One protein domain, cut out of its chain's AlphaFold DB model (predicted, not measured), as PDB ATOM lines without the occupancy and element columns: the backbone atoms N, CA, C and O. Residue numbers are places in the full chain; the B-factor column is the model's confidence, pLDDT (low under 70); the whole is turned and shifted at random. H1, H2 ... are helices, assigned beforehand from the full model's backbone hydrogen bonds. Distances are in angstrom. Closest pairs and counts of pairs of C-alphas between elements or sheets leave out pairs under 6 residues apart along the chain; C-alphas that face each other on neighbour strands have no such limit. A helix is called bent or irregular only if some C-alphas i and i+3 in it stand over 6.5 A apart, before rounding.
ATOM      1  N   GLU A  29     -21.972  15.400  12.279       92.62
ATOM      2  CA  GLU A  29     -22.184  14.793  13.593       92.62
ATOM      3  C   GLU A  29     -22.868  15.750  14.567       92.62
ATOM      4  O   GLU A  29     -23.855  15.363  15.196       92.62
ATOM      5  N   VAL A  30     -22.395  17.000  14.639       92.31
ATOM      6  CA  VAL A  30     -22.969  18.038  15.504       92.31
ATOM      7  C   VAL A  30     -24.421  18.288  15.111       92.31
ATOM      8  O   VAL A  30     -25.307  18.151  15.950       92.31
ATOM      9  N   VAL A  31     -24.700  18.496  13.820       91.75
ATOM     10  CA  VAL A  31     -26.071  18.695  13.313       91.75
ATOM     11  C   VAL A  31     -26.994  17.535  13.705       91.75
ATOM     12  O   VAL A  31     -28.091  17.741  14.227       91.75
ATOM     13  N   CYS A  32     -26.547  16.294  13.502       92.44
ATOM     14  CA  CYS A  32     -27.328  15.104  13.839       92.44
ATOM     15  C   CYS A  32     -27.585  14.983  15.352       92.44
ATOM     16  O   CYS A  32     -28.699  14.634  15.762       92.44
ATOM     17  N   LYS A  33     -26.579  15.273  16.185       93.25
ATOM     18  CA  LYS A  33     -26.694  15.268  17.651       93.25
ATOM     19  C   LYS A  33     -27.711  16.312  18.115       93.25
ATOM     20  O   LYS A  33     -28.637  15.962  18.850       93.25
ATOM     21  N   THR A  34     -27.593  17.546  17.635       92.75
ATOM     22  CA  THR A  34     -28.466  18.655  18.028       92.75
ATOM     23  C   THR A  34     -29.913  18.396  17.626       92.75
ATOM     24  O   THR A  34     -30.804  18.507  18.463       92.75
ATOM     25  N   ILE A  35     -30.171  17.930  16.399       91.00
ATOM     26  CA  ILE A  35     -31.533  17.582  15.956       91.00
ATOM     27  C   ILE A  35     -32.138  16.483  16.831       91.00
ATOM     28  O   ILE A  35     -33.291  16.588  17.242       91.00
ATOM     29  N   LYS A  36     -31.374  15.434  17.165       90.38
ATOM     30  CA  LYS A  36     -31.857  14.380  18.069       90.38
ATOM     31  C   LYS A  36     -32.199  14.926  19.452       90.38
ATOM     32  O   LYS A  36     -33.164  14.461  20.050       90.38
ATOM     33  N   ASN A  37     -31.427  15.881  19.963       90.94
ATOM     34  CA  ASN A  37     -31.713  16.520  21.246       90.94
ATOM     35  C   ASN A  37     -32.973  17.387  21.172       90.94
ATOM     36  O   ASN A  37     -33.843  17.250  22.028       90.94
ATOM     37  N   LEU A  38     -33.134  18.179  20.112       90.50
ATOM     38  CA  LEU A  38     -34.338  18.980  19.890       90.50
ATOM     39  C   LEU A  38     -35.586  18.094  19.759       90.50
ATOM     40  O   LEU A  38     -36.596  18.357  20.402       90.50
ATOM     41  N   LEU A  39     -35.513  16.985  19.018       89.56
ATOM     42  CA  LEU A  39     -36.635  16.047  18.879       89.56
ATOM     43  C   LEU A  39     -36.986  15.310  20.178       89.56
ATOM     44  O   LEU A  39     -38.120  14.864  20.323       89.56
ATOM     45  N   LYS A  40     -36.065  15.184  21.143       89.56
ATOM     46  CA  LYS A  40     -36.419  14.675  22.481       89.56
ATOM     47  C   LYS A  40     -37.295  15.664  23.252       89.56
ATOM     48  O   LYS A  40     -38.135  15.225  24.026       89.56
ATOM     49  N   VAL A  41     -37.084  16.966  23.052       89.00
ATOM     50  CA  VAL A  41     -37.835  18.032  23.733       89.00
ATOM     51  C   VAL A  41     -39.173  18.283  23.039       89.00
ATOM     52  O   VAL A  41     -40.203  18.366  23.700       89.00
ATOM     53  N   TYR A  42     -39.167  18.357  21.708       88.00
ATOM     54  CA  TYR A  42     -40.352  18.682  20.910       88.00
ATOM     55  C   TYR A  42     -41.173  17.459  20.468       88.00
ATOM     56  O   TYR A  42     -42.307  17.612  20.024       88.00
ATOM     57  N   GLY A  43     -40.627  16.246  20.573       85.75
ATOM     58  CA  GLY A  43     -41.254  15.027  20.059       85.75
ATOM     59  C   GLY A  43     -41.121  14.865  18.539       85.75
ATOM     60  O   GLY A  43     -40.406  15.608  17.864       85.75
ATOM     61  N   GLU A  44     -41.812  13.866  17.978       79.69
ATOM     62  CA  GLU A  44     -41.736  13.544  16.542       79.69
ATOM     63  C   GLU A  44     -42.287  14.658  15.632       79.69
ATOM     64  O   GLU A  44     -41.826  14.803  14.496       79.69
ATOM     65  N   ASP A  45     -43.209  15.480  16.140       83.25
ATOM     66  CA  ASP A  45     -43.806  16.613  15.419       83.25
ATOM     67  C   ASP A  45     -42.909  17.866  15.412       83.25
ATOM     68  O   ASP A  45     -43.125  18.786  14.621       83.25
ATOM     69  N   GLY A  46     -41.840  17.879  16.218       84.56
ATOM     70  CA  GLY A  46     -40.893  18.994  16.325       84.56
ATOM     71  C   GLY A  46     -40.139  19.329  15.036       84.56
ATOM     72  O   GLY A  46     -39.554  20.403  14.923       84.56
ATOM     73  N   TRP A  47     -40.177  18.443  14.039       88.12
ATOM     74  CA  TRP A  47     -39.589  18.689  12.721       88.12
ATOM     75  C   TRP A  47     -40.148  19.927  12.029       88.12
ATOM     76  O   TRP A  47     -39.378  20.634  11.390       88.12
ATOM     77  N   VAL A  48     -41.449  20.195  12.166       86.56
ATOM     78  CA  VAL A  48     -42.079  21.356  11.517       86.56
ATOM     79  C   VAL A  48     -41.446  22.643  12.036       86.56
ATOM     80  O   VAL A  48     -41.028  23.481  11.250       86.56
ATOM     81  N   PHE A  49     -41.252  22.738  13.350       85.06
ATOM     82  CA  PHE A  49     -40.628  23.896  13.985       85.06
ATOM     83  C   PHE A  49     -39.157  24.072  13.575       85.06
ATOM     84  O   PHE A  49     -38.693  25.184  13.328       85.06
ATOM     85  N   ILE A  50     -38.424  22.960  13.461       88.50
ATOM     86  CA  ILE A  50     -37.022  22.955  13.024       88.50
ATOM     87  C   ILE A  50     -36.896  23.419  11.559       88.50
ATOM     88  O   ILE A  50     -35.971  24.165  11.226       88.50
ATOM     89  N   GLU A  51     -37.812  22.990  10.688       87.25
ATOM     90  CA  GLU A  51     -37.813  23.324   9.257       87.25
ATOM     91  C   GLU A  51     -38.329  24.754   8.986       87.25
ATOM     92  O   GLU A  51     -37.750  25.456   8.155       87.25
ATOM     93  N   GLU A  52     -39.360  25.219   9.702       84.56
ATOM     94  CA  GLU A  52     -39.999  26.533   9.491       84.56
ATOM     95  C   GLU A  52     -39.048  27.721   9.688       84.56
ATOM     96  O   GLU A  52     -39.188  28.747   9.022       84.56
ATOM     97  N   ALA A  53     -38.050  27.581  10.558       80.81
ATOM     98  CA  ALA A  53     -37.065  28.622  10.831       80.81
ATOM     99  C   ALA A  53     -35.739  28.423  10.070       80.81
ATOM    100  O   ALA A  53     -34.704  28.911  10.525       80.81
ATOM    101  N   CYS A  54     -35.724  27.690   8.949       82.38
ATOM    102  CA  CYS A  54     -34.503  27.382   8.184       82.38
ATOM    103  C   CYS A  54     -33.381  26.790   9.057       82.38
ATOM    104  O   CYS A  54     -32.218  27.171   8.925       82.38
ATOM    105  N   TYR A  55     -33.718  25.894   9.988       88.75
ATOM    106  CA  TYR A  55     -32.766  25.303  10.935       88.75
ATOM    107  C   TYR A  55     -32.081  26.308  11.884       88.75
ATOM    108  O   TYR A  55     -31.117  25.942  12.557       88.75
ATOM    109  N   LYS A  56     -32.590  27.543  12.023       89.38
ATOM    110  CA  LYS A  56     -32.087  28.551  12.978       89.38
ATOM    111  C   LYS A  56     -32.017  28.011  14.404       89.38
ATOM    112  O   LYS A  56     -30.997  28.172  15.057       89.38
ATOM    113  N   THR A  57     -33.044  27.286  14.844       88.69
ATOM    114  CA  THR A  57     -33.079  26.651  16.172       88.69
ATOM    115  C   THR A  57     -31.964  25.618  16.358       88.69
ATOM    116  O   THR A  57     -31.466  25.439  17.463       88.69
ATOM    117  N   VAL A  58     -31.541  24.941  15.283       88.94
ATOM    118  CA  VAL A  58     -30.400  24.012  15.329       88.94
ATOM    119  C   VAL A  58     -29.102  24.791  15.516       88.94
ATOM    120  O   VAL A  58     -28.281  24.409  16.340       88.94
ATOM    121  N   ILE A  59     -28.932  25.897  14.788       90.94
ATOM    122  CA  ILE A  59     -27.753  26.766  14.895       90.94
ATOM    123  C   ILE A  59     -27.657  27.382  16.299       90.94
ATOM    124  O   ILE A  59     -26.599  27.313  16.920       90.94
ATOM    125  N   GLU A  60     -28.760  27.929  16.817       91.00
ATOM    126  CA  GLU A  60     -28.847  28.500  18.170       91.00
ATOM    127  C   GLU A  60     -28.469  27.470  19.238       91.00
ATOM    128  O   GLU A  60     -27.600  27.739  20.061       91.00
ATOM    129  N   ALA A  61     -29.020  26.257  19.157       89.06
ATOM    130  CA  ALA A  61     -28.694  25.193  20.101       89.06
ATOM    131  C   ALA A  61     -27.213  24.762  20.042       89.06
ATOM    132  O   ALA A  61     -26.634  24.429  21.073       89.06
ATOM    133  N   ILE A  62     -26.578  24.780  18.860       89.69
ATOM    134  CA  ILE A  62     -25.134  24.504  18.728       89.69
ATOM    135  C   ILE A  62     -24.303  25.604  19.402       89.69
ATOM    136  O   ILE A  62     -23.315  25.304  20.069       89.69
ATOM    137  N   LEU A  63     -24.687  26.871  19.225       88.94
ATOM    138  CA  LEU A  63     -24.002  28.014  19.834       88.94
ATOM    139  C   LEU A  63     -24.143  28.000  21.362       88.94
ATOM    140  O   LEU A  63     -23.160  28.224  22.063       88.94
ATOM    141  N   GLU A  64     -25.335  27.699  21.877       85.94
ATOM    142  CA  GLU A  64     -25.590  27.578  23.317       85.94
ATOM    143  C   GLU A  64     -24.744  26.471  23.964       85.94
ATOM    144  O   GLU A  64     -24.149  26.702  25.015       85.94
ATOM    145  N   GLU A  65     -24.623  25.301  23.321       81.50
ATOM    146  CA  GLU A  65     -23.795  24.192  23.824       81.50
ATOM    147  C   GLU A  65     -22.310  24.590  23.927       81.50
ATOM    148  O   GLU A  65     -21.662  24.282  24.925       81.50
ATOM    149  N   GLN A  66     -21.782  25.343  22.952       78.38
ATOM    150  CA  GLN A  66     -20.396  25.833  22.988       78.38
ATOM    151  C   GLN A  66     -20.166  26.877  24.087       78.38
ATOM    152  O   GLN A  66     -19.141  26.852  24.766       78.38
ATOM    153  N   VAL A  67     -21.114  27.799  24.283       75.44
ATOM    154  CA  VAL A  67     -21.026  28.812  25.348       75.44
ATOM    155  C   VAL A  67     -21.010  28.140  26.720       75.44
ATOM    156  O   VAL A  67     -20.218  28.520  27.583       75.44
ATOM    157  N   GLU A  68     -21.844  27.125  26.924       71.19
ATOM    158  CA  GLU A  68     -21.891  26.394  28.187       71.19
ATOM    159  C   GLU A  68     -20.601  25.592  28.436       71.19
ATOM    160  O   GLU A  68     -20.066  25.619  29.546       71.19
ATOM    161  N   GLU A  69     -20.035  24.962  27.402       66.25
ATOM    162  CA  GLU A  69     -18.766  24.227  27.506       66.25
ATOM    163  C   GLU A  69     -17.602  25.146  27.916       66.25
ATOM    164  O   GLU A  69     -16.857  24.820  28.843       66.25
ATOM    165  N   THR A  70     -17.517  26.355  27.345       64.81
ATOM    166  CA  THR A  70     -16.497  27.347  27.749       64.81
ATOM    167  C   THR A  70     -16.654  27.844  29.190       64.81
ATOM    168  O   THR A  70     -15.665  28.198  29.830       64.81
ATOM    169  N   ARG A  71     -17.875  27.855  29.739       59.81
ATOM    170  CA  ARG A  71     -18.136  28.267  31.129       59.81
ATOM    171  C   ARG A  71     -17.822  27.175  32.145       59.81
ATOM    172  O   ARG A  71     -17.440  27.485  33.271       59.81
ATOM    173  N   MET A  72     -17.971  25.906  31.771       57.38
ATOM    174  CA  MET A  72     -17.684  24.780  32.664       57.38
ATOM    175  C   MET A  72     -16.179  24.513  32.833       57.38
ATOM    176  O   MET A  72     -15.775  24.013  33.884       57.38
ATOM    177  N   GLU A  73     -15.339  24.870  31.856       54.66
ATOM    178  CA  GLU A  73     -13.876  24.745  31.977       54.66
ATOM    179  C   GLU A  73     -13.252  25.745  32.968       54.66
ATOM    180  O   GLU A  73     -12.262  25.411  33.621       54.66
TER     181      GLU A  73
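This is residues 29 to 73 of the 108 residues of a protein of Ananas comosus (UniProt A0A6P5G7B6). What shape do these atoms make? Three helices form a small angular body: H1 comes first, H2 turns the corner after it, and the long H3 packs on H1 with its residues 58 to 62, about perpendicular to it, while residues 66 to 73 of H3 stick out as an arm. What is it built of? The printed part has 45 residues with three named helices, in the order H1, H2, H3, and no named strand; its class is all helix. How compact is it? It is only just compact, close to loose, with a radius of gyration of the C-alphas of 11.2 A, and it is elongated, spanning 35 by 19 by 17 A.

How does the first helix stand to the second? H1, residues 29 to 42, and H2, residues 44 to 52, touch only at the corner by their link, H1 with residues 38 to 39 alone. Their closest C-alphas, those of Leu 39 and Gly 46, are 5.8 A apart, and the helices run opposite ways at a steep tilt of 64 degrees. Where does the third helix meet them? H3, residues 56 to 73, touches H1 with residues 58 to 62 alone, at 76 degrees, about perpendicular; the closest C-alphas, those of Thr 34 and Val 58, are 6.3 A apart. H2 and H3 only just touch, and only at the corner by their link, with 3 pairs of C-alphas within 8 A, the closest being those of Ile 50 and Thr 57 at 6.3 A; their lines are about perpendicular, at 78 degrees. What do the backbones show? In H1 and H3 every O i to N i+4 pair is within hydrogen-bond range; in H2 it is 3 of 5.

Where does the first helix lie? H1 begins at C-alpha 29, (-22.184, 14.793, 13.593), and is 20.0 A long from first to last C-alpha. What follows it? H2 runs from C-alpha 44 at (-41.736, 13.544, 16.542) over 14.9 A; it is irregular, but only just: C-alphas 44 and 47 are 6.8 A apart. Where does the last helix end? H3 runs 26.6 A to C-alpha 73 at (-13.876, 24.745, 31.977).

How large is it? The two C-alphas farthest apart, those of Asp 45 and Glu 73, are 35.2 A apart; without residues 66 to 73, which stand free, the body spans 22 by 18 by 15 A. Are there cuts or long links? The printed part has no cut, and the links H1 to H2 and H2 to H3 are tight. Where is confidence low? The mean pLDDT of the printed part is 84.3, and residues 69 to 73 are under 70.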